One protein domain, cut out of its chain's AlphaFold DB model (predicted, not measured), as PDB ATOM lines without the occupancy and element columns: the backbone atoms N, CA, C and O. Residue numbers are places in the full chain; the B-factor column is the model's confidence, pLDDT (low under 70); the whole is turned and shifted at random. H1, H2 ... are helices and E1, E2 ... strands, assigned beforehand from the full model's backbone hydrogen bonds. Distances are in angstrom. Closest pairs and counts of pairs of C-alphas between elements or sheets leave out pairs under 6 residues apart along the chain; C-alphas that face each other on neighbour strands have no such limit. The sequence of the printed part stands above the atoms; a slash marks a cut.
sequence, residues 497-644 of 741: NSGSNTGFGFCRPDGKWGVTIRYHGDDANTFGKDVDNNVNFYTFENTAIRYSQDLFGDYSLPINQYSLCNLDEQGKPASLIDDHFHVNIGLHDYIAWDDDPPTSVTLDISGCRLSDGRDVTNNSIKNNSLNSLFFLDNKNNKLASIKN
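What this domain is: This is residues 497 to 644 of the 741 residues of the protein "Neuraminidase domain-containing protein" of Burkholderia sp. TSV86 (UniProt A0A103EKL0). With little regular structure, a loop-rich body holds a branched, strongly twisted sheet, E5 E6 E7 E8 E10 E11, and a small sheet, E1 E4 E9; H1 packs on hairpin E5 E6, and the loop of hairpin E2 E3 sticks out at residues 525 to 533. Of the 148 printed residues, under half, 58, are in named elements, and these are mostly strand, 48 of the 58, in the order E1 to E9, H1, E10, E11, with antiparallel neighbours. The whole is compact, radius of gyration of the C-alphas 15.6 A, yet elongated, spanning 51 by 31 by 30 A.

How they stand to each other: E4, residues 544 to 546, has neighbours E1, 505 to 507, with N 507 and O 544 2.8 A apart, and E9, 602 to 604. E6, 573 to 575, and E7, 582 to 585, lie on one side of E5, 560 to 567; E10, 629 to 632, lies on the other. N 562 and O 583 are 2.8 A apart, N 563 and O 631 3.0 A. H1, 613 to 622, touches E5, closest C-alphas Leu 567 and Val 616, 6.1 A; 4 of its 6 O i to N i+4 pairs are within hydrogen-bond range.

Where its parts are: E2, 515 to 521, begins at C-alpha (20.361, -21.911, -44.120) and pairs with E3, 536 to 541. E8 is 591 to 593; E11, 635 to 638, ends at (36.125, -23.286, -37.056).

The domain as a whole: The printed part has no cut. Links E2 to E3 and E4 to E5 are long. Thirty residues are under pLDDT 70, among them 521 to 535.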
ATOM      1  N   ASN A 497      28.585 -16.383 -44.934       70.38
ATOM      2  CA  ASN A 497      29.866 -16.233 -45.654       70.38
ATOM      3  C   ASN A 497      30.437 -14.784 -45.697       70.38
ATOM      4  O   ASN A 497      31.447 -14.534 -46.348       70.38
ATOM      5  N   SER A 498      29.852 -13.780 -45.019       55.44
ATOM      6  CA  SER A 498      30.294 -12.359 -45.123       55.44
ATOM      7  C   SER A 498      31.619 -11.997 -44.423       55.44
ATOM      8  O   SER A 498      31.776 -10.883 -43.925       55.44
ATOM      9  N   GLY A 499      32.587 -12.903 -44.307       55.97
ATOM     10  CA  GLY A 499      33.892 -12.533 -43.740       55.97
ATOM     11  C   GLY A 499      34.736 -13.669 -43.198       55.97
ATOM     12  O   GLY A 499      35.570 -13.433 -42.326       55.97
ATOM     13  N   SER A 500      34.517 -14.894 -43.660       55.06
ATOM     14  CA  SER A 500      35.360 -16.010 -43.278       55.06
ATOM     15  C   SER A 500      36.322 -16.334 -44.421       55.06
ATOM     16  O   SER A 500      35.893 -16.831 -45.454       55.06
ATOM     17  N   ASN A 501      37.633 -16.150 -44.203       55.91
ATOM     18  CA  ASN A 501      38.708 -16.740 -45.037       55.91
ATOM     19  C   ASN A 501      38.763 -18.268 -44.914       55.91
ATOM     20  O   ASN A 501      39.736 -18.914 -45.293       55.91
ATOM     21  N   THR A 502      37.744 -18.818 -44.270       59.12
ATOM     22  CA  THR A 502      37.493 -20.217 -44.191       59.12
ATOM     23  C   THR A 502      36.818 -20.573 -45.542       59.12
ATOM     24  O   THR A 502      37.583 -20.587 -46.479       59.12
ATOM     25  N   GLY A 503      35.527 -20.890 -45.729       61.09
ATOM     26  CA  GLY A 503      34.960 -21.268 -47.052       61.09
ATOM     27  C   GLY A 503      34.459 -22.721 -47.293       61.09
ATOM     28  O   GLY A 503      34.053 -23.073 -48.399       61.09
ATOM     29  N   PHE A 504      34.308 -23.534 -46.251       74.12
ATOM     30  CA  PHE A 504      33.179 -24.453 -46.057       74.12
ATOM     31  C   PHE A 504      32.255 -23.919 -44.936       74.12
ATOM     32  O   PHE A 504      32.525 -22.892 -44.306       74.12
ATOM     33  N   GLY A 505      31.126 -24.573 -44.695       79.75
ATOM     34  CA  GLY A 505      30.104 -24.066 -43.785       79.75
ATOM     35  C   GLY A 505      28.721 -24.530 -44.191       79.75
ATOM     36  O   GLY A 505      28.570 -25.434 -45.014       79.75
ATOM     37  N   PHE A 506      27.710 -23.884 -43.628       87.69
ATOM     38  CA  PHE A 506      26.337 -24.227 -43.939       87.69
ATOM     39  C   PHE A 506      25.925 -23.750 -45.332       87.69
ATOM     40  O   PHE A 506      26.040 -22.570 -45.687       87.69
ATOM     41  N   CYS A 507      25.396 -24.676 -46.112       86.50
ATOM     42  CA  CYS A 507      24.865 -24.445 -47.439       86.50
ATOM     43  C   CYS A 507      23.482 -25.083 -47.568       86.50
ATOM     44  O   CYS A 507      22.974 -25.727 -46.660       86.50
ATOM     45  N   ARG A 508      22.869 -24.928 -48.730       87.56
ATOM     46  CA  ARG A 508      21.715 -25.716 -49.150       87.56
ATOM     47  C   ARG A 508      22.192 -27.046 -49.743       87.56
ATOM     48  O   ARG A 508      23.358 -27.136 -50.136       87.56
ATOM     49  N   PRO A 509      21.319 -28.054 -49.890       86.19
ATOM     50  CA  PRO A 509      21.663 -29.317 -50.548       86.19
ATOM     51  C   PRO A 509      22.238 -29.152 -51.968       86.19
ATOM     52  O   PRO A 509      23.039 -29.970 -52.406       86.19
ATOM     53  N   ASP A 510      21.907 -28.056 -52.671       84.25
ATOM     54  CA  ASP A 510      22.476 -27.705 -53.985       84.25
ATOM     55  C   ASP A 510      23.894 -27.085 -53.924       84.25
ATOM     56  O   ASP A 510      24.448 -26.685 -54.951       84.25
ATOM     57  N   GLY A 511      24.486 -26.980 -52.731       77.44
ATOM     58  CA  GLY A 511      25.837 -26.474 -52.488       77.44
ATOM     59  C   GLY A 511      25.966 -24.949 -52.417       77.44
ATOM     60  O   GLY A 511      27.081 -24.456 -52.209       77.44
ATOM     61  N   LYS A 512      24.872 -24.185 -52.572       85.19
ATOM     62  CA  LYS A 512      24.871 -22.716 -52.418       85.19
ATOM     63  C   LYS A 512      24.769 -22.306 -50.955       85.19
ATOM     64  O   LYS A 512      24.022 -22.895 -50.188       85.19
ATOM     65  N   TRP A 513      25.458 -21.237 -50.579       85.69
ATOM     66  CA  TRP A 513      25.457 -20.707 -49.216       85.69
ATOM     67  C   TRP A 513      24.076 -20.235 -48.751       85.69
ATOM     68  O   TRP A 513      23.415 -19.449 -49.435       85.69
ATOM     69  N   GLY A 514      23.679 -20.675 -47.559       86.31
ATOM     70  CA  GLY A 514      22.437 -20.274 -46.905       86.31
ATOM     71  C   GLY A 514      21.855 -21.391 -46.047       86.31
ATOM     72  O   GLY A 514      22.184 -22.555 -46.249       86.31
ATOM     73  N   VAL A 515      20.997 -21.015 -45.101       89.19
ATOM     74  CA  VAL A 515      20.361 -21.911 -44.120       89.19
ATOM     75  C   VAL A 515      18.916 -21.492 -43.920       89.19
ATOM     76  O   VAL A 515      18.619 -20.299 -43.969       89.19
ATOM     77  N   THR A 516      18.035 -22.452 -43.660       92.12
ATOM     78  CA  THR A 516      16.706 -22.170 -43.102       92.12
ATOM     79  C   THR A 516      16.591 -22.889 -41.770       92.12
ATOM     80  O   THR A 516      16.983 -24.046 -41.660       92.12
ATOM     81  N   ILE A 517      16.099 -22.199 -40.750       90.62
ATOM     82  CA  ILE A 517      15.825 -22.784 -39.439       90.62
ATOM     83  C   ILE A 517      14.340 -22.610 -39.167       90.62
ATOM     84  O   ILE A 517      13.853 -21.485 -39.223       90.62
ATOM     85  N   ARG A 518      13.627 -23.693 -38.873       88.19
ATOM     86  CA  ARG A 518      12.202 -23.658 -38.546       88.19
ATOM     87  C   ARG A 518      11.989 -23.825 -37.057       88.19
ATOM     88  O   ARG A 518      12.592 -24.715 -36.470       88.19
ATOM     89  N   TYR A 519      11.122 -23.013 -36.467       84.75
ATOM     90  CA  TYR A 519      10.649 -23.212 -35.098       84.75
ATOM     91  C   TYR A 519       9.393 -24.091 -35.056       84.75
ATOM     92  O   TYR A 519       8.481 -23.926 -35.869       84.75
ATOM     93  N   HIS A 520       9.357 -24.988 -34.072       77.19
ATOM     94  CA  HIS A 520       8.238 -25.863 -33.736       77.19
ATOM     95  C   HIS A 520       7.895 -25.668 -32.255       77.19
ATOM     96  O   HIS A 520       8.782 -25.750 -31.399       77.19
ATOM     97  N   GLY A 521       6.622 -25.414 -31.960       67.31
ATOM     98  CA  GLY A 521       6.090 -25.319 -30.599       67.31
ATOM     99  C   GLY A 521       4.922 -26.286 -30.420       67.31
ATOM    100  O   GLY A 521       4.186 -26.523 -31.376       67.31
ATOM    101  N   ASP A 522       4.777 -26.867 -29.229       57.97
ATOM    102  CA  ASP A 522       3.593 -27.660 -28.871       57.97
ATOM    103  C   ASP A 522       2.587 -26.814 -28.075       57.97
ATOM    104  O   ASP A 522       2.954 -25.900 -27.325       57.97
ATOM    105  N   ASP A 523       1.314 -27.156 -28.257       48.53
ATOM    106  CA  ASP A 523       0.183 -26.660 -27.485       48.53
ATOM    107  C   ASP A 523       0.306 -27.177 -26.043       48.53
ATOM    108  O   ASP A 523       0.796 -28.280 -25.792       48.53
ATOM    109  N   ALA A 524      -0.169 -26.418 -25.061       38.53
ATOM    110  CA  ALA A 524      -0.087 -26.807 -23.652       38.53
ATOM    111  C   ALA A 524      -0.942 -28.051 -23.290       38.53
ATOM    112  O   ALA A 524      -1.057 -28.378 -22.112       38.53
ATOM    113  N   ASN A 525      -1.542 -28.742 -24.271       38.91
ATOM    114  CA  ASN A 525      -2.544 -29.794 -24.077       38.91
ATOM    115  C   ASN A 525      -2.342 -31.082 -24.892       38.91
ATOM    116  O   ASN A 525      -3.242 -31.926 -24.918       38.91
ATOM    117  N   THR A 526      -1.187 -31.307 -25.522       36.25
ATOM    118  CA  THR A 526      -0.927 -32.618 -26.138       36.25
ATOM    119  C   THR A 526      -0.549 -33.627 -25.051       36.25
ATOM    120  O   THR A 526       0.585 -33.694 -24.578       36.25
ATOM    121  N   PHE A 527      -1.535 -34.413 -24.619       30.11
ATOM    122  CA  PHE A 527      -1.370 -35.516 -23.677       30.11
ATOM    123  C   PHE A 527      -0.239 -36.470 -24.083       30.11
ATOM    124  O   PHE A 527      -0.307 -37.123 -25.123       30.11
ATOM    125  N   GLY A 528       0.759 -36.616 -23.206       39.31
ATOM    126  CA  GLY A 528       1.631 -37.794 -23.185       39.31
ATOM    127  C   GLY A 528       3.007 -37.673 -23.844       39.31
ATOM    128  O   GLY A 528       3.417 -38.612 -24.524       39.31
ATOM    129  N   LYS A 529       3.765 -36.592 -23.616       37.50
ATOM    130  CA  LYS A 529       5.212 -36.585 -23.912       37.50
ATOM    131  C   LYS A 529       6.060 -36.133 -22.724       37.50
ATOM    132  O   LYS A 529       5.697 -35.224 -21.979       37.50
ATOM    133  N   ASP A 530       7.164 -36.855 -22.547       35.34
ATOM    134  CA  ASP A 530       8.091 -36.809 -21.421       35.34
ATOM    135  C   ASP A 530       8.545 -35.401 -21.033       35.34
ATOM    136  O   ASP A 530       8.828 -34.541 -21.862       35.34
ATOM    137  N   VAL A 531       8.671 -35.217 -19.721       36.72
ATOM    138  CA  VAL A 531       9.101 -33.991 -19.028       36.72
ATOM    139  C   VAL A 531      10.437 -33.443 -19.515       36.72
ATOM    140  O   VAL A 531      10.691 -32.250 -19.371       36.72
ATOM    141  N   ASP A 532      11.264 -34.301 -20.099       41.66
ATOM    142  CA  ASP A 532      12.672 -34.010 -20.329       41.66
ATOM    143  C   ASP A 532      12.985 -33.609 -21.779       41.66
ATOM    144  O   ASP A 532      14.086 -33.142 -22.058       41.66
ATOM    145  N   ASN A 533      12.008 -33.676 -22.696       42.78
ATOM    146  CA  ASN A 533      12.188 -33.324 -24.109       42.78
ATOM    147  C   ASN A 533      11.399 -32.067 -24.512       42.78
ATOM    148  O   ASN A 533      10.506 -32.098 -25.350       42.78
ATOM    149  N   ASN A 534      11.806 -30.934 -23.939       48.94
ATOM    150  CA  ASN A 534      12.071 -29.693 -24.673       48.94
ATOM    151  C   ASN A 534      10.984 -29.308 -25.726       48.94
ATOM    152  O   ASN A 534      11.131 -29.547 -26.928       48.94
ATOM    153  N   VAL A 535       9.899 -28.704 -25.208       60.72
ATOM    154  CA  VAL A 535       8.576 -28.378 -25.811       60.72
ATOM    155  C   VAL A 535       8.617 -27.310 -26.926       60.72
ATOM    156  O   VAL A 535       7.631 -27.053 -27.605       60.72
ATOM    157  N   ASN A 536       9.777 -26.690 -27.140       71.06
ATOM    158  CA  ASN A 536      10.022 -25.642 -28.126       71.06
ATOM    159  C   ASN A 536      11.376 -25.904 -28.778       71.06
ATOM    160  O   ASN A 536      12.412 -25.802 -28.110       71.06
ATOM    161  N   PHE A 537      11.394 -26.229 -30.067       78.56
ATOM    162  CA  PHE A 537      12.627 -26.623 -30.740       78.56
ATOM    163  C   PHE A 537      12.742 -26.067 -32.144       78.56
ATOM    164  O   PHE A 537      11.789 -25.544 -32.714       78.56
ATOM    165  N   TYR A 538      13.952 -26.166 -32.683       87.00
ATOM    166  CA  TYR A 538      14.259 -25.691 -34.018       87.00
ATOM    167  C   TYR A 538      14.793 -26.843 -34.840       87.00
ATOM    168  O   TYR A 538      15.575 -27.641 -34.331       87.00
ATOM    169  N   THR A 539      14.405 -26.917 -36.104       89.69
ATOM    170  CA  THR A 539      15.012 -27.824 -37.078       89.69
ATOM    171  C   THR A 539      15.752 -27.027 -38.133       89.69
ATOM    172  O   THR A 539      15.359 -25.917 -38.497       89.69
ATOM    173  N   PHE A 540      16.832 -27.597 -38.645       91.00
ATOM    174  CA  PHE A 540      17.398 -27.168 -39.910       91.00
ATOM    175  C   PHE A 540      16.451 -27.593 -41.035       91.00
ATOM    176  O   PHE A 540      16.051 -28.745 -41.106       91.00
ATOM    177  N   GLU A 541      16.094 -26.682 -41.932       90.75
ATOM    178  CA  GLU A 541      15.261 -26.954 -43.105       90.75
ATOM    179  C   GLU A 541      16.043 -26.581 -44.364       90.75
ATOM    180  O   GLU A 541      16.698 -25.535 -44.413       90.75
ATOM    181  N   ASN A 542      16.007 -27.428 -45.394       90.50
ATOM    182  CA  ASN A 542      16.714 -27.210 -46.661       90.50
ATOM    183  C   ASN A 542      18.185 -26.786 -46.452       90.50
ATOM    184  O   ASN A 542      18.662 -25.810 -47.041       90.50
ATOM    185  N   THR A 543      18.878 -27.481 -45.548       91.75
ATOM    186  CA  THR A 543      20.211 -27.110 -45.062       91.75
ATOM    187  C   THR A 543      21.130 -28.325 -45.065       91.75
ATOM    188  O   THR A 543      20.743 -29.407 -44.649       91.75
ATOM    189  N   ALA A 544      22.365 -28.118 -45.498       90.38
ATOM    190  CA  ALA A 544      23.448 -29.082 -45.532       90.38
ATOM    191  C   ALA A 544      24.745 -28.443 -45.004       90.38
ATOM    192  O   ALA A 544      24.897 -27.219 -44.965       90.38
ATOM    193  N   ILE A 545      25.713 -29.269 -44.632       88.56
ATOM    194  CA  ILE A 545      27.074 -28.847 -44.298       88.56
ATOM    195  C   ILE A 545      27.963 -29.213 -45.475       88.56
ATOM    196  O   ILE A 545      28.047 -30.380 -45.842       88.56
ATOM    197  N   ARG A 546      28.642 -28.236 -46.074       84.00
ATOM    198  CA  ARG A 546      29.632 -28.503 -47.124       84.00
ATOM    199  C   ARG A 546      31.011 -28.713 -46.518       84.00
ATOM    200  O   ARG A 546      31.364 -28.011 -45.574       84.00
ATOM    201  N   TYR A 547      31.793 -29.604 -47.118       79.06
ATOM    202  CA  TYR A 547      33.214 -29.809 -46.861       79.06
ATOM    203  C   TYR A 547      33.968 -29.993 -48.191       79.06
ATOM    204  O   TYR A 547      33.534 -30.783 -49.016       79.06
ATOM    205  N   SER A 548      35.025 -29.220 -48.477       73.56
ATOM    206  CA  SER A 548      35.698 -29.252 -49.797       73.56
ATOM    207  C   SER A 548      37.057 -28.548 -49.794       73.56
ATOM    208  O   SER A 548      37.073 -27.382 -50.169       73.56
ATOM    209  N   GLN A 549      38.172 -29.201 -49.444       64.06
ATOM    210  CA  GLN A 549      39.502 -28.638 -49.125       64.06
ATOM    211  C   GLN A 549      39.946 -27.404 -49.921       64.06
ATOM    212  O   GLN A 549      40.458 -26.462 -49.328       64.06
ATOM    213  N   ASP A 550      39.659 -27.360 -51.220       59.47
ATOM    214  CA  ASP A 550      39.996 -26.253 -52.127       59.47
ATOM    215  C   ASP A 550      39.164 -24.960 -51.945       59.47
ATOM    216  O   ASP A 550      39.480 -23.924 -52.534       59.47
ATOM    217  N   LEU A 551      38.073 -25.009 -51.174       56.62
ATOM    218  CA  LEU A 551      37.136 -23.905 -50.950       56.62
ATOM    219  C   LEU A 551      37.210 -23.304 -49.532       56.62
ATOM    220  O   LEU A 551      36.717 -22.195 -49.374       56.62
ATOM    221  N   PHE A 552      37.838 -23.967 -48.541       56.81
ATOM    222  CA  PHE A 552      38.209 -23.447 -47.206       56.81
ATOM    223  C   PHE A 552      39.652 -22.952 -47.356       56.81
ATOM    224  O   PHE A 552      40.445 -23.660 -47.959       56.81
ATOM    225  N   GLY A 553      40.034 -21.804 -46.794       51.62
ATOM    226  CA  GLY A 553      41.423 -21.329 -46.773       51.62
ATOM    227  C   GLY A 553      42.403 -22.223 -45.991       51.62
ATOM    228  O   GLY A 553      42.273 -23.437 -45.943       51.62
ATOM    229  N   ASP A 554      43.401 -21.626 -45.334       53.62
ATOM    230  CA  ASP A 554      44.628 -22.294 -44.835       53.62
ATOM    231  C   ASP A 554      44.470 -23.402 -43.748       53.62
ATOM    232  O   ASP A 554      45.466 -23.840 -43.165       53.62
ATOM    233  N   TYR A 555      43.256 -23.874 -43.440       58.56
ATOM    234  CA  TYR A 555      42.988 -24.930 -42.455       58.56
ATOM    235  C   TYR A 555      42.681 -26.269 -43.140       58.56
ATOM    236  O   TYR A 555      41.629 -26.445 -43.746       58.56
ATOM    237  N   SER A 556      43.583 -27.239 -42.982       65.44
ATOM    238  CA  SER A 556      43.400 -28.625 -43.430       65.44
ATOM    239  C   SER A 556      42.994 -29.512 -42.251       65.44
ATOM    240  O   SER A 556      43.745 -29.620 -41.275       65.44
ATOM    241  N   LEU A 557      41.814 -30.136 -42.331       74.31
ATOM    242  CA  LEU A 557      41.388 -31.174 -41.392       74.31
ATOM    243  C   LEU A 557      41.877 -32.542 -41.895       74.31
ATOM    244  O   LEU A 557      41.582 -32.897 -43.036       74.31
ATOM    245  N   PRO A 558      42.629 -33.329 -41.099       78.25
ATOM    246  CA  PRO A 558      42.989 -34.687 -41.497       78.25
ATOM    247  C   PRO A 558      41.752 -35.584 -41.643       78.25
ATOM    248  O   PRO A 558      40.733 -35.367 -40.992       78.25
ATOM    249  N   ILE A 559      41.877 -36.638 -42.450       84.94
ATOM    250  CA  ILE A 559      40.876 -37.708 -42.570       84.94
ATOM    251  C   ILE A 559      40.693 -38.350 -41.190       84.94
ATOM    252  O   ILE A 559      41.618 -38.997 -40.694       84.94
ATOM    253  N   ASN A 560      39.549 -38.107 -40.548       87.62
ATOM    254  CA  ASN A 560      39.234 -38.594 -39.204       87.62
ATOM    255  C   ASN A 560      37.745 -38.380 -38.866       87.62
ATOM    256  O   ASN A 560      37.005 -37.750 -39.625       87.62
ATOM    257  N   GLN A 561      37.342 -38.870 -37.697       89.50
ATOM    258  CA  GLN A 561      36.072 -38.565 -37.047       89.50
ATOM    259  C   GLN A 561      36.182 -37.256 -36.251       89.50
ATOM    260  O   GLN A 561      37.162 -37.038 -35.540       89.50
ATOM    261  N   TYR A 562      35.175 -36.389 -36.344       87.88
ATOM    262  CA  TYR A 562      35.115 -35.102 -35.647       87.88
ATOM    263  C   TYR A 562      33.791 -34.941 -34.916       87.88
ATOM    264  O   TYR A 562      32.740 -35.283 -35.455       87.88
ATOM    265  N   SER A 563      33.813 -34.342 -33.727       89.19
ATOM    266  CA  SER A 563      32.575 -33.911 -33.077       89.19
ATOM    267  C   SER A 563      32.076 -32.612 -33.715       89.19
ATOM    268  O   SER A 563      32.835 -31.641 -33.824       89.19
ATOM    269  N   LEU A 564      30.812 -32.586 -34.137       89.44
ATOM    270  CA  LEU A 564      30.144 -31.407 -34.678       89.44
ATOM    271  C   LEU A 564      29.486 -30.632 -33.533       89.44
ATOM    272  O   LEU A 564      28.407 -30.972 -33.045       89.44
ATOM    273  N   CYS A 565      30.159 -29.572 -33.102       89.12
ATOM    274  CA  CYS A 565      29.819 -28.863 -31.877       89.12
ATOM    275  C   CYS A 565      29.400 -27.412 -32.126       89.12
ATOM    276  O   CYS A 565      29.731 -26.810 -33.145       89.12
ATOM    277  N   ASN A 566      28.744 -26.822 -31.134       89.56
ATOM    278  CA  ASN A 566      28.569 -25.387 -30.945       89.56
ATOM    279  C   ASN A 566      29.128 -24.965 -29.571       89.56
ATOM    280  O   ASN A 566      29.416 -25.823 -28.738       89.56
ATOM    281  N   LEU A 567      29.312 -23.666 -29.326       85.31
ATOM    282  CA  LEU A 567      29.855 -23.156 -28.059       85.31
ATOM    283  C   LEU A 567      28.754 -22.774 -27.052       85.31
ATOM    284  O   LEU A 567      27.826 -22.036 -27.395       85.31
ATOM    285  N   ASP A 568      28.894 -23.222 -25.801       85.50
ATOM    286  CA  ASP A 568      28.070 -22.783 -24.662       85.50
ATOM    287  C   ASP A 568      28.502 -21.410 -24.107       85.50
ATOM    288  O   ASP A 568      29.450 -20.788 -24.603       85.50
ATOM    289  N   GLU A 569      27.781 -20.893 -23.104       83.25
ATOM    290  CA  GLU A 569      28.066 -19.584 -22.485       83.25
ATOM    291  C   GLU A 569      29.479 -19.508 -21.876       83.25
ATOM    292  O   GLU A 569      30.063 -18.428 -21.783       83.25
ATOM    293  N   GLN A 570      30.062 -20.646 -21.482       84.81
ATOM    294  CA  GLN A 570      31.416 -20.730 -20.932       84.81
ATOM    295  C   GLN A 570      32.483 -20.972 -22.014       84.81
ATOM    296  O   GLN A 570      33.663 -21.137 -21.687       84.81
ATOM    297  N   GLY A 571      32.096 -20.995 -23.294       80.69
ATOM    298  CA  GLY A 571      32.987 -21.241 -24.425       80.69
ATOM    299  C   GLY A 571      33.430 -22.700 -24.557       80.69
ATOM    300  O   GLY A 571      34.447 -22.965 -25.207       80.69
ATOM    301  N   LYS A 572      32.711 -23.651 -23.945       85.19
ATOM    302  CA  LYS A 572      32.964 -25.087 -24.105       85.19
ATOM    303  C   LYS A 572      32.142 -25.650 -25.275       85.19
ATOM    304  O   LYS A 572      31.014 -25.214 -25.493       85.19
ATOM    305  N   PRO A 573      32.674 -26.631 -26.024       85.31
ATOM    306  CA  PRO A 573      31.912 -27.318 -27.064       85.31
ATOM    307  C   PRO A 573      30.768 -28.172 -26.483       85.31
ATOM    308  O   PRO A 573      30.981 -28.915 -25.521       85.31
ATOM    309  N   ALA A 574      29.588 -28.117 -27.100       87.38
ATOM    310  CA  ALA A 574      28.460 -29.037 -26.905       87.38
ATOM    311  C   ALA A 574      27.827 -29.405 -28.261       87.38
ATOM    312  O   ALA A 574      28.172 -28.787 -29.266       87.38
ATOM    313  N   SER A 575      26.932 -30.399 -28.314       88.50
ATOM    314  CA  SER A 575      26.354 -30.863 -29.590       88.50
ATOM    315  C   SER A 575      25.664 -29.732 -30.347       88.50
ATOM    316  O   SER A 575      24.943 -28.937 -29.739       88.50
ATOM    317  N   LEU A 576      25.858 -29.673 -31.665       88.31
ATOM    318  CA  LEU A 576      25.105 -28.766 -32.533       88.31
ATOM    319  C   LEU A 576      23.715 -29.321 -32.884       88.31
ATOM    320  O   LEU A 576      22.757 -28.553 -32.970       88.31
ATOM    321  N   ILE A 577      23.615 -30.633 -33.101       89.62
ATOM    322  CA  ILE A 577      22.407 -31.327 -33.558       89.62
ATOM    323  C   ILE A 577      22.008 -32.371 -32.506       89.62
ATOM    324  O   ILE A 577      22.872 -33.049 -31.943       89.62
ATOM    325  N   ASP A 578      20.714 -32.473 -32.211       83.00
ATOM    326  CA  ASP A 578      20.188 -33.544 -31.359       83.00
ATOM    327  C   ASP A 578      20.340 -34.895 -32.073       83.00
ATOM    328  O   ASP A 578      20.144 -34.996 -33.282       83.00
ATOM    329  N   ASP A 579      20.740 -35.922 -31.325       77.81
ATOM    330  CA  ASP A 579      20.975 -37.295 -31.803       77.81
ATOM    331  C   ASP A 579      22.093 -37.484 -32.853       77.81
ATOM    332  O   ASP A 579      22.398 -38.615 -33.226       77.81
ATOM    333  N   HIS A 580      22.802 -36.419 -33.258       81.00
ATOM    334  CA  HIS A 580      23.967 -36.503 -34.147       81.00
ATOM    335  C   HIS A 580      25.156 -35.660 -33.655       81.00
ATOM    336  O   HIS A 580      25.232 -34.453 -33.890       81.00
ATOM    337  N   PHE A 581      26.126 -36.315 -33.006       82.94
ATOM    338  CA  PHE A 581      27.298 -35.643 -32.420       82.94
ATOM    339  C   PHE A 581      28.582 -35.757 -33.260       82.94
ATOM    340  O   PHE A 581      29.428 -34.867 -33.189       82.94
ATOM    341  N   HIS A 582      28.751 -36.823 -34.050       88.62
ATOM    342  CA  HIS A 582      29.996 -37.114 -34.774       88.62
ATOM    343  C   HIS A 582      29.803 -37.130 -36.292       88.62
ATOM    344  O   HIS A 582      28.780 -37.587 -36.796       88.62
ATOM    345  N   VAL A 583      30.819 -36.657 -37.011       89.50
ATOM    346  CA  VAL A 583      30.875 -36.581 -38.472       89.50
ATOM    347  C   VAL A 583      32.222 -37.122 -38.952       89.50
ATOM    348  O   VAL A 583      33.270 -36.743 -38.426       89.50
ATOM    349  N   ASN A 584      32.200 -37.983 -39.966       90.25
ATOM    350  CA  ASN A 584      33.388 -38.587 -40.563       90.25
ATOM    351  C   ASN A 584      33.813 -37.828 -41.824       90.25
ATOM    352  O   ASN A 584      33.005 -37.620 -42.728       90.25
ATOM    353  N   ILE A 585      35.094 -37.447 -41.899       88.00
ATOM    354  CA  ILE A 585      35.712 -36.821 -43.079       88.00
ATOM    355  C   ILE A 585      36.672 -37.828 -43.726       88.00
ATOM    356  O   ILE A 585      37.642 -38.261 -43.102       88.00
ATOM    357  N   GLY A 586      36.384 -38.209 -44.973       83.69
ATOM    358  CA  GLY A 586      37.051 -39.253 -45.756       83.69
ATOM    359  C   GLY A 586      38.033 -38.750 -46.824       83.69
ATOM    360  O   GLY A 586      38.318 -37.562 -46.951       83.69
ATOM    361  N   LEU A 587      38.552 -39.684 -47.631       77.69
ATOM    362  CA  LEU A 587      39.411 -39.392 -48.791       77.69
ATOM    363  C   LEU A 587      38.660 -38.544 -49.834       77.69
ATOM    364  O   LEU A 587      37.538 -38.894 -50.190       77.69
ATOM    365  N   HIS A 588      39.316 -37.524 -50.401       75.44
ATOM    366  CA  HIS A 588      38.748 -36.598 -51.403       75.44
ATOM    367  C   HIS A 588      37.600 -35.715 -50.884       75.44
ATOM    368  O   HIS A 588      36.665 -35.419 -51.622       75.44
ATOM    369  N   ASP A 589      37.676 -35.298 -49.619       78.38
ATOM    370  CA  ASP A 589      36.753 -34.336 -49.004       78.38
ATOM    371  C   ASP A 589      35.300 -34.793 -48.876       78.38
ATOM    372  O   ASP A 589      34.379 -33.985 -48.768       78.38
ATOM    373  N   TYR A 590      35.077 -36.101 -48.851       87.31
ATOM    374  CA  TYR A 590      33.753 -36.628 -48.574       87.31
ATOM    375  C   TYR A 590      33.438 -36.599 -47.076       87.31
ATOM    376  O   TYR A 590      34.301 -36.866 -46.243       87.31
ATOM    377  N   ILE A 591      32.190 -36.297 -46.739       88.25
ATOM    378  CA  ILE A 591      31.658 -36.136 -45.392       88.25
ATOM    379  C   ILE A 591      30.397 -36.995 -45.222       88.25
ATOM    380  O   ILE A 591      29.603 -37.128 -46.155       88.25
ATOM    381  N   ALA A 592      30.228 -37.607 -44.052       90.69
ATOM    382  CA  ALA A 592      29.053 -38.403 -43.688       90.69
ATOM    383  C   ALA A 592      28.857 -38.445 -42.164       90.69
ATOM    384  O   ALA A 592      29.755 -38.061 -41.409       90.69
ATOM    385  N   TRP A 593      27.695 -38.916 -41.708       90.56
ATOM    386  CA  TRP A 593      27.499 -39.270 -40.301       90.56
ATOM    387  C   TRP A 593      28.404 -40.431 -39.885       90.56
ATOM    388  O   TRP A 593      28.956 -41.131 -40.732       90.56
ATOM    389  N   ASP A 594      28.579 -40.616 -38.577       82.56
ATOM    390  CA  ASP A 594      29.519 -41.607 -38.045       82.56
ATOM    391  C   ASP A 594      29.267 -43.038 -38.556       82.56
ATOM    392  O   ASP A 594      30.194 -43.767 -38.908       82.56
ATOM    393  N   ASP A 595      27.992 -43.397 -38.691       78.25
ATOM    394  CA  ASP A 595      27.559 -44.731 -39.109       78.25
ATOM    395  C   ASP A 595      27.571 -44.942 -40.639       78.25
ATOM    396  O   ASP A 595      27.326 -46.057 -41.109       78.25
ATOM    397  N   ASP A 596      27.889 -43.905 -41.426       84.00
ATOM    398  CA  ASP A 596      27.762 -43.902 -42.887       84.00
ATOM    399  C   ASP A 596      29.115 -43.766 -43.617       84.00
ATOM    400  O   ASP A 596      30.008 -43.021 -43.196       84.00
ATOM    401  N   PRO A 597      29.299 -44.433 -44.776       83.06
ATOM    402  CA  PRO A 597      30.482 -44.225 -45.600       83.06
ATOM    403  C   PRO A 597      30.494 -42.797 -46.187       83.06
ATOM    404  O   PRO A 597      29.491 -42.355 -46.757       83.06
ATOM    405  N   PRO A 598      31.636 -42.079 -46.138       86.00
ATOM    406  CA  PRO A 598      31.751 -40.734 -46.695       86.00
ATOM    407  C   PRO A 598      31.643 -40.785 -48.225       86.00
ATOM    408  O   PRO A 598      32.537 -41.281 -48.909       86.00
ATOM    409  N   THR A 599      30.522 -40.289 -48.759       85.44
ATOM    410  CA  THR A 599      30.143 -40.425 -50.183       85.44
ATOM    411  C   THR A 599      29.897 -39.099 -50.906       85.44
ATOM    412  O   THR A 599      29.816 -39.090 -52.133       85.44
ATOM    413  N   SER A 600      29.786 -37.983 -50.181       86.19
ATOM    414  CA  SER A 600      29.456 -36.664 -50.735       86.19
ATOM    415  C   SER A 600      30.278 -35.564 -50.077       86.19
ATOM    416  O   SER A 600      30.676 -35.701 -48.933       86.19
ATOM    417  N   VAL A 601      30.519 -34.456 -50.778       84.75
ATOM    418  CA  VAL A 601      31.153 -33.235 -50.230       84.75
ATOM    419  C   VAL A 601      30.162 -32.360 -49.446       84.75
ATOM    420  O   VAL A 601      30.502 -31.285 -48.954       84.75
ATOM    421  N   THR A 602      28.901 -32.784 -49.363       88.06
ATOM    422  CA  THR A 602      27.848 -32.165 -48.558       88.06
ATOM    423  C   THR A 602      27.157 -33.213 -47.693       88.06
ATOM    424  O   THR A 602      26.833 -34.298 -48.172       88.06
ATOM    425  N   LEU A 603      26.895 -32.860 -46.438       90.38
ATOM    426  CA  LEU A 603      26.096 -33.623 -45.486       90.38
ATOM    427  C   LEU A 603      24.731 -32.948 -45.351       90.38
ATOM    428  O   LEU A 603      24.660 -31.844 -44.812       90.38
ATOM    429  N   ASP A 604      23.668 -33.560 -45.873       90.25
ATOM    430  CA  ASP A 604      22.306 -33.042 -45.700       90.25
ATOM    431  C   ASP A 604      21.886 -33.178 -44.233       90.25
ATOM    432  O   ASP A 604      21.967 -34.259 -43.652       90.25
ATOM    433  N   ILE A 605      21.475 -32.061 -43.637       90.44
ATOM    434  CA  ILE A 605      21.013 -31.988 -42.250       90.44
ATOM    435  C   ILE A 605      19.580 -31.448 -42.171       90.44
ATOM    436  O   ILE A 605      19.127 -31.035 -41.105       90.44
ATOM    437  N   SER A 606      18.845 -31.417 -43.285       90.81
ATOM    438  CA  SER A 606      17.443 -31.007 -43.284       90.81
ATOM    439  C   SER A 606      16.604 -31.954 -42.416       90.81
ATOM    440  O   SER A 606      16.742 -33.170 -42.484       90.81
ATOM    441  N   GLY A 607      15.725 -31.395 -41.587       85.06
ATOM    442  CA  GLY A 607      14.956 -32.100 -40.560       85.06
ATOM    443  C   GLY A 607      15.706 -32.320 -39.240       85.06
ATOM    444  O   GLY A 607      15.065 -32.640 -38.241       85.06
ATOM    445  N   CYS A 608      17.028 -32.111 -39.186       88.62
ATOM    446  CA  CYS A 608      17.799 -32.292 -37.955       88.62
ATOM    447  C   CYS A 608      17.473 -31.195 -36.937       88.62
ATOM    448  O   CYS A 608      17.473 -30.004 -37.263       88.62
ATOM    449  N   ARG A 609      17.229 -31.589 -35.686       89.31
ATOM    450  CA  ARG A 609      16.900 -30.676 -34.590       89.31
ATOM    451  C   ARG A 609      18.161 -30.001 -34.045       89.31
ATOM    452  O   ARG A 609      19.171 -30.659 -33.819       89.31
ATOM    453  N   LEU A 610      18.111 -28.686 -33.833       88.44
ATOM    454  CA  LEU A 610      19.167 -27.948 -33.146       88.44
ATOM    455  C   LEU A 610      19.197 -28.369 -31.681       88.44
ATOM    456  O   LEU A 610      18.180 -28.282 -30.989       88.44
ATOM    457  N   SER A 611      20.381 -28.746 -31.214       85.12
ATOM    458  CA  SER A 611      20.587 -29.084 -29.813       85.12
ATOM    459  C   SER A 611      20.480 -27.843 -28.936       85.12
ATOM    460  O   SER A 611      21.045 -26.785 -29.225       85.12
ATOM    461  N   ASP A 612      19.758 -27.985 -27.830       74.44
ATOM    462  CA  ASP A 612      19.718 -26.991 -26.753       74.44
ATOM    463  C   ASP A 612      20.417 -27.491 -25.482       74.44
ATOM    464  O   ASP A 612      20.301 -26.909 -24.402       74.44
ATOM    465  N   GLY A 613      21.177 -28.584 -25.596       76.31
ATOM    466  CA  GLY A 613      21.983 -29.105 -24.501       76.31
ATOM    467  C   GLY A 613      23.004 -28.063 -24.040       76.31
ATOM    468  O   GLY A 613      23.764 -27.530 -24.845       76.31
ATOM    469  N   ARG A 614      23.036 -27.783 -22.731       79.94
ATOM    470  CA  ARG A 614      23.848 -26.706 -22.122       79.94
ATOM    471  C   ARG A 614      23.523 -25.294 -22.638       79.94
ATOM    472  O   ARG A 614      24.406 -24.441 -22.653       79.94
ATOM    473  N   ASP A 615      22.273 -25.048 -23.035       81.19
ATOM    474  CA  ASP A 615      21.763 -23.721 -23.425       81.19
ATOM    475  C   ASP A 615      22.478 -23.121 -24.654       81.19
ATOM    476  O   ASP A 615      22.504 -21.904 -24.854       81.19
ATOM    477  N   VAL A 616      23.100 -23.960 -25.499       85.62
ATOM    478  CA  VAL A 616      23.910 -23.490 -26.638       85.62
ATOM    479  C   VAL A 616      23.098 -22.724 -27.676       85.62
ATOM    480  O   VAL A 616      23.637 -21.804 -28.305       85.62
ATOM    481  N   THR A 617      21.819 -23.060 -27.868       87.50
ATOM    482  CA  THR A 617      20.984 -22.344 -28.834       87.50
ATOM    483  C   THR A 617      20.621 -20.968 -28.288       87.50
ATOM    484  O   THR A 617      20.851 -19.970 -28.975       87.50
ATOM    485  N   ASN A 618      20.177 -20.873 -27.032       86.44
ATOM    486  CA  ASN A 618      19.911 -19.582 -26.390       86.44
ATOM    487  C   ASN A 618      21.172 -18.713 -26.282       86.44
ATOM    488  O   ASN A 618      21.113 -17.517 -26.571       86.44
ATOM    489  N   ASN A 619      22.332 -19.297 -25.972       87.56
ATOM    490  CA  ASN A 619      23.621 -18.602 -26.009       87.56
ATOM    491  C   ASN A 619      23.944 -18.050 -27.410       87.56
ATOM    492  O   ASN A 619      24.381 -16.908 -27.551       87.56
ATOM    493  N   SER A 620      23.695 -18.827 -28.466       90.00
ATOM    494  CA  SER A 620      23.926 -18.386 -29.851       90.00
ATOM    495  C   SER A 620      22.988 -17.249 -30.259       90.00
ATOM    496  O   SER A 620      23.408 -16.316 -30.949       90.00
ATOM    497  N   ILE A 621      21.734 -17.285 -29.794       90.31
ATOM    498  CA  ILE A 621      20.758 -16.202 -29.975       90.31
ATOM    499  C   ILE A 621      21.242 -14.939 -29.245       90.31
ATOM    500  O   ILE A 621      21.319 -13.875 -29.864       90.31
ATOM    501  N   LYS A 622      21.643 -15.052 -27.967       88.88
ATOM    502  CA  LYS A 622      22.188 -13.946 -27.149       88.88
ATOM    503  C   LYS A 622      23.423 -13.306 -27.802       88.88
ATOM    504  O   LYS A 622      23.507 -12.083 -27.891       88.88
ATOM    505  N   ASN A 623      24.342 -14.124 -28.320       89.25
ATOM    506  CA  ASN A 623      25.575 -13.678 -28.984       89.25
ATOM    507  C   ASN A 623      25.376 -13.224 -30.439       89.25
ATOM    508  O   ASN A 623      26.331 -12.786 -31.082       89.25
ATOM    509  N   ASN A 624      24.157 -13.336 -30.973       91.62
ATOM    510  CA  ASN A 624      23.817 -13.026 -32.360       91.62
ATOM    511  C   ASN A 624      24.676 -13.775 -33.407       91.62
ATOM    512  O   ASN A 624      24.892 -13.283 -34.518       91.62
ATOM    513  N   SER A 625      25.180 -14.964 -33.060       89.50
ATOM    514  CA  SER A 625      26.046 -15.779 -33.920       89.50
ATOM    515  C   SER A 625      26.013 -17.252 -33.510       89.50
ATOM    516  O   SER A 625      26.231 -17.562 -32.339       89.50
ATOM    517  N   LEU A 626      25.823 -18.158 -34.473       90.00
ATOM    518  CA  LEU A 626      26.008 -19.602 -34.297       90.00
ATOM    519  C   LEU A 626      27.452 -19.968 -34.641       90.00
ATOM    520  O   LEU A 626      27.852 -19.879 -35.802       90.00
ATOM    521  N   ASN A 627      28.241 -20.356 -33.642       84.50
ATOM    522  CA  ASN A 627      29.683 -20.570 -33.772       84.50
ATOM    523  C   ASN A 627      30.024 -22.061 -33.780       84.50
ATOM    524  O   ASN A 627      30.669 -22.570 -32.863       84.50
ATOM    525  N   SER A 628      29.583 -22.749 -34.830       86.69
ATOM    526  CA  SER A 628      29.803 -24.183 -34.992       86.69
ATOM    527  C   SER A 628      31.275 -24.531 -35.251       86.69
ATOM    528  O   SER A 628      32.023 -23.763 -35.862       86.69
ATOM    529  N   LEU A 629      31.704 -25.703 -34.789       84.62
ATOM    530  CA  LEU A 629      33.089 -26.169 -34.823       84.62
ATOM    531  C   LEU A 629      33.152 -27.666 -35.149       84.62
ATOM    532  O   LEU A 629      32.296 -28.431 -34.711       84.62
ATOM    533  N   PHE A 630      34.232 -28.077 -35.813       85.38
ATOM    534  CA  PHE A 630      34.692 -29.465 -35.813       85.38
ATOM    535  C   PHE A 630      35.758 -29.631 -34.726       85.38
ATOM    536  O   PHE A 630      36.826 -29.007 -34.780       85.38
ATOM    537  N   PHE A 631      35.461 -30.447 -33.717       83.50
ATOM    538  CA  PHE A 631      36.309 -30.648 -32.543       83.50
ATOM    539  C   PHE A 631      36.996 -32.021 -32.593       83.50
ATOM    540  O   PHE A 631      36.325 -33.043 -32.712       83.50
ATOM    541  N   LEU A 632      38.332 -32.034 -32.505       82.06
ATOM    542  CA  LEU A 632      39.172 -33.243 -32.454       82.06
ATOM    543  C   LEU A 632      40.354 -33.003 -31.503       82.06
ATOM    544  O   LEU A 632      41.056 -32.006 -31.659       82.06
ATOM    545  N   ASP A 633      40.591 -33.895 -30.536       76.75
ATOM    546  CA  ASP A 633      41.759 -33.876 -29.632       76.75
ATOM    547  C   ASP A 633      42.093 -32.491 -29.033       76.75
ATOM    548  O   ASP A 633      43.240 -32.034 -29.051       76.75
ATOM    549  N   ASN A 634      41.081 -31.788 -28.508       68.19
ATOM    550  CA  ASN A 634      41.191 -30.430 -27.948       68.19
ATOM    551  C   ASN A 634      41.606 -29.329 -28.943       68.19
ATOM    552  O   ASN A 634      42.002 -28.236 -28.527       68.19
ATOM    553  N   LYS A 635      41.506 -29.576 -30.253       73.62
ATOM    554  CA  LYS A 635      41.695 -28.565 -31.299       73.62
ATOM    555  C   LYS A 635      40.346 -28.139 -31.874       73.62
ATOM    556  O   LYS A 635      39.609 -28.946 -32.436       73.62
ATOM    557  N   ASN A 636      40.060 -26.842 -31.767       73.69
ATOM    558  CA  ASN A 636      38.849 -26.225 -32.303       73.69
ATOM    559  C   ASN A 636      39.090 -25.795 -33.749       73.69
ATOM    560  O   ASN A 636      39.751 -24.780 -33.983       73.69
ATOM    561  N   ASN A 637      38.520 -26.518 -34.709       76.50
ATOM    562  CA  ASN A 637      38.534 -26.102 -36.107       76.50
ATOM    563  C   ASN A 637      37.217 -25.392 -36.421       76.50
ATOM    564  O   ASN A 637      36.135 -25.932 -36.190       76.50
ATOM    565  N   LYS A 638      37.303 -24.142 -36.884       74.56
ATOM    566  CA  LYS A 638      36.125 -23.286 -37.056       74.56
ATOM    567  C   LYS A 638      35.347 -23.650 -38.315       74.56
ATOM    568  O   LYS A 638      35.897 -23.556 -39.410       74.56
ATOM    569  N   LEU A 639      34.062 -23.967 -38.159       78.00
ATOM    570  CA  LEU A 639      33.103 -23.886 -39.257       78.00
ATOM    571  C   LEU A 639      32.761 -22.402 -39.483       78.00
ATOM    572  O   LEU A 639      32.902 -21.584 -38.570       78.00
ATOM    573  N   ALA A 640      32.344 -22.018 -40.692       77.81
ATOM    574  CA  ALA A 640      31.850 -20.660 -40.904       77.81
ATOM    575  C   ALA A 640      30.608 -20.414 -40.030       77.81
ATOM    576  O   ALA A 640      29.611 -21.131 -40.139       77.81
ATOM    577  N   SER A 641      30.692 -19.415 -39.147       80.50
ATOM    578  CA  SER A 641      29.594 -19.052 -38.255       80.50
ATOM    579  C   SER A 641      28.401 -18.504 -39.033       80.50
ATOM    580  O   SER A 641      28.578 -17.756 -40.000       80.50
ATOM    581  N   ILE A 642      27.188 -18.784 -38.555       87.94
ATOM    582  CA  ILE A 642      25.986 -18.085 -39.023       87.94
ATOM    583  C   ILE A 642      25.847 -16.802 -38.206       87.94
ATOM    584  O   ILE A 642      25.603 -16.849 -37.002       87.94
ATOM    585  N   LYS A 643      26.018 -15.650 -38.850       87.81
ATOM    586  CA  LYS A 643      25.808 -14.329 -38.245       87.81
ATOM    587  C   LYS A 643      24.315 -14.002 -38.164       87.81
ATOM    588  O   LYS A 643      23.490 -14.651 -38.799       87.81
ATOM    589  N   ASN A 644      23.975 -12.954 -37.413       88.94
ATOM    590  CA  ASN A 644      22.597 -12.472 -37.247       88.94
ATOM    591  C   ASN A 644      21.658 -13.514 -36.614       88.94
ATOM    592  O   ASN A 644      20.447 -13.506 -36.835       88.94
TER     593      ASN A 644